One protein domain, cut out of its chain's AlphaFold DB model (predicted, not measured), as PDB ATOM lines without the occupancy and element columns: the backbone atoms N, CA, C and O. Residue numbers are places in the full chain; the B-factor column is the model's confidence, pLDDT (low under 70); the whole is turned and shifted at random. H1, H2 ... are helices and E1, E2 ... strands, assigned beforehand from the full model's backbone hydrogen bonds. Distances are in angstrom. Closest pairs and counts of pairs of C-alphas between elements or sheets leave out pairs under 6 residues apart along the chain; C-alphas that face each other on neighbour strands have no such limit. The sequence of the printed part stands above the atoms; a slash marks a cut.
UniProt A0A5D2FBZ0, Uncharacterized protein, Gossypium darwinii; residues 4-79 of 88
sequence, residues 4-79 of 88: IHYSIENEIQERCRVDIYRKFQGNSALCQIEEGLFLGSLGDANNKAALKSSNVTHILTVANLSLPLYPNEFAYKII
ATOM      1  N   ILE A   4     317.568 295.071 457.466       63.62
ATOM      2  CA  ILE A   4     316.657 294.473 456.485       63.62
ATOM      3  C   ILE A   4     315.267 294.249 457.095       63.62
ATOM      4  O   ILE A   4     314.265 294.547 456.454       63.62
ATOM      5  N   HIS A   5     315.196 293.786 458.345       49.62
ATOM      6  CA  HIS A   5     313.935 293.547 459.047       49.62
ATOM      7  C   HIS A   5     313.156 294.851 459.240       49.62
ATOM      8  O   HIS A   5     311.992 294.925 458.871       49.62
ATOM      9  N   TYR A   6     313.838 295.910 459.686       62.41
ATOM     10  CA  TYR A   6     313.241 297.238 459.855       62.41
ATOM     11  C   TYR A   6     312.768 297.845 458.525       62.41
ATOM     12  O   TYR A   6     311.719 298.482 458.457       62.41
ATOM     13  N   SER A   7     313.529 297.639 457.444       55.25
ATOM     14  CA  SER A   7     313.154 298.144 456.120       55.25
ATOM     15  C   SER A   7     311.915 297.436 455.566       55.25
ATOM     16  O   SER A   7     311.062 298.092 454.973       55.25
ATOM     17  N   ILE A   8     311.789 296.127 455.801       53.88
ATOM     18  CA  ILE A   8     310.605 295.341 455.429       53.88
ATOM     19  C   ILE A   8     309.402 295.755 456.284       53.88
ATOM     20  O   ILE A   8     308.322 295.975 455.743       53.88
ATOM     21  N   GLU A   9     309.582 295.922 457.596       52.97
ATOM     22  CA  GLU A   9     308.529 296.401 458.500       52.97
ATOM     23  C   GLU A   9     308.011 297.780 458.081       52.97
ATOM     24  O   GLU A   9     306.800 297.969 457.993       52.97
ATOM     25  N   ASN A  10     308.900 298.717 457.737       56.69
ATOM     26  CA  ASN A  10     308.506 300.044 457.264       56.69
ATOM     27  C   ASN A  10     307.842 300.016 455.883       56.69
ATOM     28  O   ASN A  10     306.893 300.764 455.658       56.69
ATOM     29  N   GLU A  11     308.298 299.174 454.954       59.06
ATOM     30  CA  GLU A  11     307.671 299.051 453.633       59.06
ATOM     31  C   GLU A  11     306.266 298.442 453.736       59.06
ATOM     32  O   GLU A  11     305.326 298.946 453.116       59.06
ATOM     33  N   ILE A  12     306.098 297.412 454.574       56.59
ATOM     34  CA  ILE A  12     304.793 296.828 454.909       56.59
ATOM     35  C   ILE A  12     303.921 297.880 455.592       56.59
ATOM     36  O   ILE A  12     302.773 298.064 455.202       56.59
ATOM     37  N   GLN A  13     304.458 298.612 456.568       52.84
ATOM     38  CA  GLN A  13     303.718 299.629 457.303       52.84
ATOM     39  C   GLN A  13     303.274 300.786 456.401       52.84
ATOM     40  O   GLN A  13     302.131 301.221 456.519       52.84
ATOM     41  N   GLU A  14     304.112 301.268 455.483       56.81
ATOM     42  CA  GLU A  14     303.755 302.369 454.584       56.81
ATOM     43  C   GLU A  14     302.844 301.930 453.432       56.81
ATOM     44  O   GLU A  14     301.872 302.631 453.141       56.81
ATOM     45  N   ARG A  15     303.038 300.740 452.843       53.31
ATOM     46  CA  ARG A  15     302.055 300.188 451.889       53.31
ATOM     47  C   ARG A  15     300.715 299.933 452.560       53.31
ATOM     48  O   ARG A  15     299.694 300.400 452.060       53.31
ATOM     49  N   CYS A  16     300.706 299.278 453.723       55.66
ATOM     50  CA  CYS A  16     299.480 299.068 454.482       55.66
ATOM     51  C   CYS A  16     298.842 300.405 454.861       55.66
ATOM     52  O   CYS A  16     297.647 300.553 454.658       55.66
ATOM     53  N   ARG A  17     299.586 301.413 455.336       53.19
ATOM     54  CA  ARG A  17     299.008 302.725 455.680       53.19
ATOM     55  C   ARG A  17     298.384 303.418 454.477       53.19
ATOM     56  O   ARG A  17     297.269 303.915 454.610       53.19
ATOM     57  N   VAL A  18     299.053 303.449 453.327       51.81
ATOM     58  CA  VAL A  18     298.528 304.115 452.126       51.81
ATOM     59  C   VAL A  18     297.301 303.379 451.588       51.81
ATOM     60  O   VAL A  18     296.288 304.024 451.318       51.81
ATOM     61  N   ASP A  19     297.332 302.050 451.514       54.50
ATOM     62  CA  ASP A  19     296.212 301.252 451.004       54.50
ATOM     63  C   ASP A  19     295.012 301.257 451.967       54.50
ATOM     64  O   ASP A  19     293.865 301.376 451.532       54.50
ATOM     65  N   ILE A  20     295.261 301.234 453.280       55.84
ATOM     66  CA  ILE A  20     294.233 301.356 454.322       55.84
ATOM     67  C   ILE A  20     293.581 302.747 454.272       55.84
ATOM     68  O   ILE A  20     292.355 302.860 454.221       55.84
ATOM     69  N   TYR A  21     294.377 303.820 454.228       50.56
ATOM     70  CA  TYR A  21     293.870 305.197 454.249       50.56
ATOM     71  C   TYR A  21     293.105 305.566 452.970       50.56
ATOM     72  O   TYR A  21     292.101 306.277 453.022       50.56
ATOM     73  N   ARG A  22     293.543 305.058 451.809       49.38
ATOM     74  CA  ARG A  22     292.888 305.303 450.513       49.38
ATOM     75  C   ARG A  22     291.563 304.550 450.381       49.38
ATOM     76  O   ARG A  22     290.651 305.042 449.722       49.38
ATOM     77  N   LYS A  23     291.428 303.396 451.043       50.94
ATOM     78  CA  LYS A  23     290.207 302.574 451.029       50.94
ATOM     79  C   LYS A  23     289.145 303.081 452.012       50.94
ATOM     80  O   LYS A  23     287.963 303.073 451.674       50.94
ATOM     81  N   PHE A  24     289.561 303.662 453.144       50.12
ATOM     82  CA  PHE A  24     288.657 304.305 454.109       50.12
ATOM     83  C   PHE A  24     287.953 305.576 453.608       50.12
ATOM     84  O   PHE A  24     286.952 305.974 454.196       50.12
ATOM     85  N   GLN A  25     288.419 306.195 452.520       50.84
ATOM     86  CA  GLN A  25     287.749 307.357 451.919       50.84
ATOM     87  C   GLN A  25     286.784 307.005 450.771       50.84
ATOM     88  O   GLN A  25     286.143 307.909 450.241       50.84
ATOM     89  N   GLY A  26     286.673 305.729 450.366       44.72
ATOM     90  CA  GLY A  26     286.069 305.378 449.071       44.72
ATOM     91  C   GLY A  26     284.891 304.404 449.060       44.72
ATOM     92  O   GLY A  26     284.022 304.559 448.213       44.72
ATOM     93  N   ASN A  27     284.829 303.392 449.931       49.88
ATOM     94  CA  ASN A  27     283.701 302.447 449.975       49.88
ATOM     95  C   ASN A  27     283.782 301.579 451.238       49.88
ATOM     96  O   ASN A  27     284.854 301.073 451.562       49.88
ATOM     97  N   SER A  28     282.652 301.370 451.919       56.28
ATOM     98  CA  SER A  28     282.509 300.569 453.151       56.28
ATOM     99  C   SER A  28     282.581 299.051 452.898       56.28
ATOM    100  O   SER A  28     281.688 298.297 453.295       56.28
ATOM    101  N   ALA A  29     283.558 298.612 452.109       66.94
ATOM    102  CA  ALA A  29     283.717 297.223 451.708       66.94
ATOM    103  C   ALA A  29     285.016 296.644 452.276       66.94
ATOM    104  O   ALA A  29     286.080 297.261 452.174       66.94
ATOM    105  N   LEU A  30     284.916 295.426 452.821       77.19
ATOM    106  CA  LEU A  30     286.037 294.617 453.302       77.19
ATOM    107  C   LEU A  30     287.188 294.616 452.285       77.19
ATOM    108  O   LEU A  30     287.007 294.353 451.094       77.19
ATOM    109  N   CYS A  31     288.396 294.906 452.757       83.50
ATOM    110  CA  CYS A  31     289.591 294.891 451.934       83.50
ATOM    111  C   CYS A  31     290.163 293.481 451.877       83.50
ATOM    112  O   CYS A  31     290.803 293.054 452.831       83.50
ATOM    113  N   GLN A  32     289.978 292.772 450.767       84.94
ATOM    114  CA  GLN A  32     290.681 291.511 450.572       84.94
ATOM    115  C   GLN A  32     292.184 291.772 450.399       84.94
ATOM    116  O   GLN A  32     292.580 292.478 449.471       84.94
ATOM    117  N   ILE A  33     292.990 291.242 451.320       84.12
ATOM    118  CA  ILE A  33     294.456 291.291 451.253       84.12
ATOM    119  C   ILE A  33     294.958 290.080 450.462       84.12
ATOM    120  O   ILE A  33     295.780 290.233 449.565       84.12
ATOM    121  N   GLU A  34     294.407 288.900 450.760       85.06
ATOM    122  CA  GLU A  34     294.700 287.623 450.099       85.06
ATOM    123  C   GLU A  34     293.426 286.765 450.002       85.06
ATOM    124  O   GLU A  34     292.368 287.121 450.531       85.06
ATOM    125  N   GLU A  35     293.494 285.627 449.308       87.12
ATOM    126  CA  GLU A  35     292.370 284.690 449.228       87.12
ATOM    127  C   GLU A  35     291.891 284.283 450.633       87.12
ATOM    128  O   GLU A  35     292.655 283.765 451.443       87.12
ATOM    129  N   GLY A  36     290.625 284.575 450.949       89.69
ATOM    130  CA  GLY A  36     290.041 284.294 452.264       89.69
ATOM    131  C   GLY A  36     290.477 285.218 453.412       89.69
ATOM    132  O   GLY A  36     289.970 285.048 454.521       89.69
ATOM    133  N   LEU A  37     291.353 286.207 453.180       90.31
ATOM    134  CA  LEU A  37     291.823 287.151 454.201       90.31
ATOM    135  C   LEU A  37     291.378 288.581 453.897       90.31
ATOM    136  O   LEU A  37     291.748 289.174 452.880       90.31
ATOM    137  N   PHE A  38     290.642 289.166 454.840       90.75
ATOM    138  CA  PHE A  38     290.070 290.499 454.711       90.75
ATOM    139  C   PHE A  38     290.468 291.394 455.882       90.75
ATOM    140  O   PHE A  38     290.483 290.963 457.033       90.75
ATOM    141  N   LEU A  39     290.725 292.664 455.586       87.88
ATOM    142  CA  LEU A  39     290.905 293.731 456.559       87.88
ATOM    143  C   LEU A  39     289.719 294.690 456.503       87.88
ATOM    144  O   LEU A  39     289.287 295.103 455.426       87.88
ATOM    145  N   GLY A  40     289.205 295.062 457.668       84.75
ATOM    146  CA  GLY A  40     288.069 295.963 457.792       84.75
ATOM    147  C   GLY A  40     288.084 296.724 459.110       84.75
ATOM    148  O   GLY A  40     288.843 296.414 460.029       84.75
ATOM    149  N   SER A  41     287.234 297.737 459.184       83.31
ATOM    150  CA  SER A  41     286.911 298.450 460.414       83.31
ATOM    151  C   SER A  41     285.913 297.683 461.277       83.31
ATOM    152  O   SER A  41     285.339 296.671 460.872       83.31
ATOM    153  N   LEU A  42     285.625 298.237 462.456       83.94
ATOM    154  CA  LEU A  42     284.493 297.799 463.269       83.94
ATOM    155  C   LEU A  42     283.160 297.882 462.502       83.94
ATOM    156  O   LEU A  42     282.317 297.008 462.658       83.94
ATOM    157  N   GLY A  43     282.968 298.894 461.650       85.06
ATOM    158  CA  GLY A  43     281.758 299.006 460.830       85.06
ATOM    159  C   GLY A  43     281.597 297.824 459.874       85.06
ATOM    160  O   GLY A  43     280.512 297.254 459.769       85.06
ATOM    161  N   ASP A  44     282.694 297.397 459.249       87.50
ATOM    162  CA  ASP A  44     282.703 296.249 458.339       87.50
ATOM    163  C   ASP A  44     282.480 294.932 459.095       87.50
ATOM    164  O   ASP A  44     281.688 294.094 458.662       87.50
ATOM    165  N   ALA A  45     283.101 294.779 460.272       88.69
ATOM    166  CA  ALA A  45     282.896 293.629 461.159       88.69
ATOM    167  C   ALA A  45     281.450 293.517 461.685       88.69
ATOM    168  O   ALA A  45     281.015 292.437 462.087       88.69
ATOM    169  N   ASN A  46     280.692 294.616 461.647       89.06
ATOM    170  CA  ASN A  46     279.289 294.662 462.050       89.06
ATOM    171  C   ASN A  46     278.328 294.470 460.864       89.06
ATOM    172  O   ASN A  46     277.130 294.267 461.066       89.06
ATOM    173  N   ASN A  47     278.820 294.492 459.623       91.25
ATOM    174  CA  ASN A  47     277.998 294.293 458.438       91.25
ATOM    175  C   ASN A  47     277.869 292.799 458.104       91.25
ATOM    176  O   ASN A  47     278.543 292.266 457.220       91.25
ATOM    177  N   LYS A  48     276.954 292.114 458.801       93.94
ATOM    178  CA  LYS A  48     276.680 290.680 458.604       93.94
ATOM    179  C   LYS A  48     276.449 290.297 457.139       93.94
ATOM    180  O   LYS A  48     276.923 289.246 456.711       93.94
ATOM    181  N   ALA A  49     275.724 291.119 456.379       93.75
ATOM    182  CA  ALA A  49     275.423 290.830 454.979       93.75
ATOM    183  C   ALA A  49     276.703 290.794 454.133       93.75
ATOM    184  O   ALA A  49     276.921 289.819 453.416       93.75
ATOM    185  N   ALA A  50     277.577 291.793 454.289       91.12
ATOM    186  CA  ALA A  50     278.861 291.853 453.592       91.12
ATOM    187  C   ALA A  50     279.814 290.717 454.009       91.12
ATOM    188  O   ALA A  50     280.513 290.147 453.171       91.12
ATOM    189  N   LEU A  51     279.817 290.345 455.293       93.69
ATOM    190  CA  LEU A  51     280.613 289.222 455.796       93.69
ATOM    191  C   LEU A  51     280.164 287.892 455.176       93.69
ATOM    192  O   LEU A  51     280.992 287.126 454.686       93.69
ATOM    193  N   LYS A  52     278.851 287.628 455.145       95.12
ATOM    194  CA  LYS A  52     278.297 286.405 454.543       95.12
ATOM    195  C   LYS A  52     278.482 286.377 453.026       95.12
ATOM    196  O   LYS A  52     278.843 285.328 452.503       95.12
ATOM    197  N   SER A  53     278.289 287.503 452.332       94.00
ATOM    198  CA  SER A  53     278.509 287.581 450.879       94.00
ATOM    199  C   SER A  53     279.973 287.380 450.490       94.00
ATOM    200  O   SER A  53     280.247 286.969 449.370       94.00
ATOM    201  N   SER A  54     280.898 287.657 451.412       91.19
ATOM    202  CA  SER A  54     282.342 287.446 451.241       91.19
ATOM    203  C   SER A  54     282.821 286.107 451.820       91.19
ATOM    204  O   SER A  54     284.020 285.897 451.965       91.19
ATOM    205  N   ASN A  55     281.895 285.214 452.198       95.00
ATOM    206  CA  ASN A  55     282.177 283.904 452.797       95.00
ATOM    207  C   ASN A  55     283.088 283.944 454.040       95.00
ATOM    208  O   ASN A  55     283.801 282.984 454.331       95.00
ATOM    209  N   VAL A  56     283.033 285.026 454.822       95.31
ATOM    210  CA  VAL A  56     283.776 285.122 456.081       95.31
ATOM    211  C   VAL A  56     283.201 284.137 457.100       95.31
ATOM    212  O   VAL A  56     281.989 284.056 457.306       95.31
ATOM    213  N   THR A  57     284.087 283.397 457.763       97.31
ATOM    214  CA  THR A  57     283.742 282.411 458.803       97.31
ATOM    215  C   THR A  57     284.353 282.743 460.165       97.31
ATOM    216  O   THR A  57     283.813 282.339 461.194       97.31
ATOM    217  N   HIS A  58     285.448 283.508 460.178       97.31
ATOM    218  CA  HIS A  58     286.208 283.877 461.366       97.31
ATOM    219  C   HIS A  58     286.431 285.388 461.397       97.31
ATOM    220  O   HIS A  58     286.740 285.991 460.371       97.31
ATOM    221  N   ILE A  59     286.307 285.990 462.576       94.94
ATOM    222  CA  ILE A  59     286.557 287.412 462.802       94.94
ATOM    223  C   ILE A  59     287.620 287.547 463.893       94.94
ATOM    224  O   ILE A  59     287.434 287.116 465.033       94.94
ATOM    225  N   LEU A  60     288.749 288.152 463.524       94.19
ATOM    226  CA  LEU A  60     289.819 288.525 464.442       94.19
ATOM    227  C   LEU A  60     289.725 290.025 464.727       94.19
ATOM    228  O   LEU A  60     289.918 290.845 463.833       94.19
ATOM    229  N   THR A  61     289.458 290.384 465.977       89.75
ATOM    230  CA  THR A  61     289.405 291.781 466.416       89.75
ATOM    231  C   THR A  61     290.688 292.126 467.157       89.75
ATOM    232  O   THR A  61     290.967 291.539 468.197       89.75
ATOM    233  N   VAL A  62     291.462 293.081 466.636       88.31
ATOM    234  CA  VAL A  62     292.713 293.562 467.252       88.31
ATOM    235  C   VAL A  62     292.529 295.000 467.730       88.31
ATOM    236  O   VAL A  62     293.072 295.947 467.168       88.31
ATOM    237  N   ALA A  63     291.659 295.168 468.718       80.94
ATOM    238  CA  ALA A  63     291.351 296.447 469.339       80.94
ATOM    239  C   ALA A  63     290.633 296.194 470.666       80.94
ATOM    240  O   ALA A  63     289.997 295.155 470.848       80.94
ATOM    241  N   ASN A  64     290.713 297.157 471.580       80.88
ATOM    242  CA  ASN A  64     289.910 297.131 472.796       80.88
ATOM    243  C   ASN A  64     288.459 297.529 472.463       80.88
ATOM    244  O   ASN A  64     288.128 298.714 472.415       80.88
ATOM    245  N   LEU A  65     287.633 296.537 472.126       73.12
ATOM    246  CA  LEU A  65     286.269 296.709 471.624       73.12
ATOM    247  C   LEU A  65     285.271 295.841 472.393       73.12
ATOM    248  O   LEU A  65     285.632 294.900 473.093       73.12
ATOM    249  N   SER A  66     283.990 296.174 472.240       69.56
ATOM    250  CA  SER A  66     282.876 295.428 472.823       69.56
ATOM    251  C   SER A  66     282.745 294.006 472.260       69.56
ATOM    252  O   SER A  66     283.281 293.686 471.200       69.56
ATOM    253  N   LEU A  67     281.961 293.181 472.960       76.50
ATOM    254  CA  LEU A  67     281.691 291.777 472.638       76.50
ATOM    255  C   LEU A  67     281.214 291.534 471.185       76.50
ATOM    256  O   LEU A  67     280.607 292.421 470.578       76.50
ATOM    257  N   PRO A  68     281.426 290.315 470.644       84.31
ATOM    258  CA  PRO A  68     280.994 289.931 469.299       84.31
ATOM    259  C   PRO A  68     279.492 290.126 469.059       84.31
ATOM    260  O   PRO A  68     278.677 289.690 469.870       84.31
ATOM    261  N   LEU A  69     279.110 290.698 467.910       88.69
ATOM    262  CA  LEU A  69     277.695 290.917 467.566       88.69
ATOM    263  C   LEU A  69     276.952 289.665 467.087       88.69
ATOM    264  O   LEU A  69     275.750 289.549 467.321       88.69
ATOM    265  N   TYR A  70     277.637 288.731 466.421       93.75
ATOM    266  CA  TYR A  70     277.014 287.534 465.842       93.75
ATOM    267  C   TYR A  70     277.755 286.250 466.257       93.75
ATOM    268  O   TYR A  70     278.212 285.493 465.396       93.75
ATOM    269  N   PRO A  71     277.894 285.975 467.570       93.19
ATOM    270  CA  PRO A  71     278.748 284.900 468.091       93.19
ATOM    271  C   PRO A  71     278.327 283.490 467.650       93.19
ATOM    272  O   PRO A  71     279.141 282.576 467.674       93.19
ATOM    273  N   ASN A  72     277.076 283.310 467.223       96.25
ATOM    274  CA  ASN A  72     276.567 282.027 466.727       96.25
ATOM    275  C   ASN A  72     276.798 281.826 465.220       96.25
ATOM    276  O   ASN A  72     276.459 280.777 464.680       96.25
ATOM    277  N   GLU A  73     277.310 282.838 464.517       96.25
ATOM    278  CA  GLU A  73     277.420 282.828 463.055       96.25
ATOM    279  C   GLU A  73     278.845 282.908 462.530       96.25
ATOM    280  O   GLU A  73     279.072 282.560 461.367       96.25
ATOM    281  N   PHE A  74     279.767 283.379 463.365       96.69
ATOM    282  CA  PHE A  74     281.188 283.476 463.077       96.69
ATOM    283  C   PHE A  74     281.974 283.055 464.314       96.69
ATOM    284  O   PHE A  74     281.540 283.278 465.444       96.69
ATOM    285  N   ALA A  75     283.149 282.477 464.101       96.38
ATOM    286  CA  ALA A  75     284.100 282.239 465.174       96.38
ATOM    287  C   ALA A  75     284.887 283.523 465.457       96.38
ATOM    288  O   ALA A  75     285.357 284.183 464.530       96.38
ATOM    289  N   TYR A  76     285.052 283.875 466.732       94.62
ATOM    290  CA  TYR A  76     285.730 285.108 467.129       94.62
ATOM    291  C   TYR A  76     287.017 284.832 467.892       94.62
ATOM    292  O   TYR A  76     287.088 283.934 468.732       94.62
ATOM    293  N   LYS A  77     288.011 285.684 467.650       92.75
ATOM    294  CA  LYS A  77     289.156 285.870 468.539       92.75
ATOM    295  C   LYS A  77     289.347 287.363 468.762       92.75
ATOM    296  O   LYS A  77     289.420 288.124 467.801       92.75
ATOM    297  N   ILE A  78     289.422 287.775 470.021       90.06
ATOM    298  CA  ILE A  78     289.667 289.168 470.398       90.06
ATOM    299  C   ILE A  78     291.071 289.244 470.987       90.06
ATOM    300  O   ILE A  78     291.429 288.459 471.863       90.06
ATOM    301  N   ILE A  79     291.868 290.163 470.462       89.50
ATOM    302  CA  ILE A  79     293.176 290.533 470.985       89.50
ATOM    303  C   ILE A  79     293.060 291.995 471.393       89.50
ATOM    304  O   ILE A  79     293.015 292.893 470.552       89.50
TER     305      ILE A  79
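This is residues 4 to 79 of the 88 residues of an uncharacterized protein of Gossypium darwinii (UniProt A0A5D2FBZ0). A long helix, H1, sticks out as an arm with its residues 4 to 15, away from a body that holds the small hairpin E1 and E2, the short helices H2 and H3, and a separate parallel pair of strands, E3 and E4. The printed part has 76 residues, with three named helices and four named strands in the order H1, E1, E2, H2, H3, E3, E4, a mixed class. It is only just loose, close to compact, with a radius of gyration of the C-alphas of 13.8 A, and elongated, spanning 43 by 27 by 23 A.

Find C-alpha 4 at (316.657, 294.473, 456.485); from there H1 runs 29.8 A to C-alpha 24 at (288.657, 304.305, 454.109). Next come E1, residues 31 to 34, E2, residues 37 to 39, H2, residues 42 to 45, and H3, residues 48 to 53. E3, residues 58 to 62, is 13.1 A long, and E4, residues 75 to 79, is 13.6 A long, ending at C-alpha 79 (293.176, 290.533, 470.985).

The closest C-alphas of H1 and E1 are those of Lys 23 and Cys 31, 7.8 A apart. In the antiparallel hairpin E1 and E2, look at N 31 and O 39, within hydrogen-bond range at 2.8 A. E2 and E3 are near each other. In the parallel pair E3 and E4, at 12 degrees, N 59 and O 75 are 2.8 A apart, within hydrogen-bond range. H2 and H3 only just touch, with 3 pairs of C-alphas within 8 A, and only at the corner by their link; their closest C-alphas, of Ala 45 and Leu 51, are 7.3 A apart. H1 is apart from H2, H3, E2, E3 and E4. Every O i to N i+4 pair is within hydrogen-bond range in H1 and H3; H2 is too short for one, and its one O i to N i+3 pair is within range.

The C-alphas farthest apart, of Ile 4 and Asn 72, are 43.2 A apart. The printed part has no cut. The link from E3 to E4, residues 63 to 74, is long. Read pLDDT under 70 at residues 4 to 29 and at residue 66.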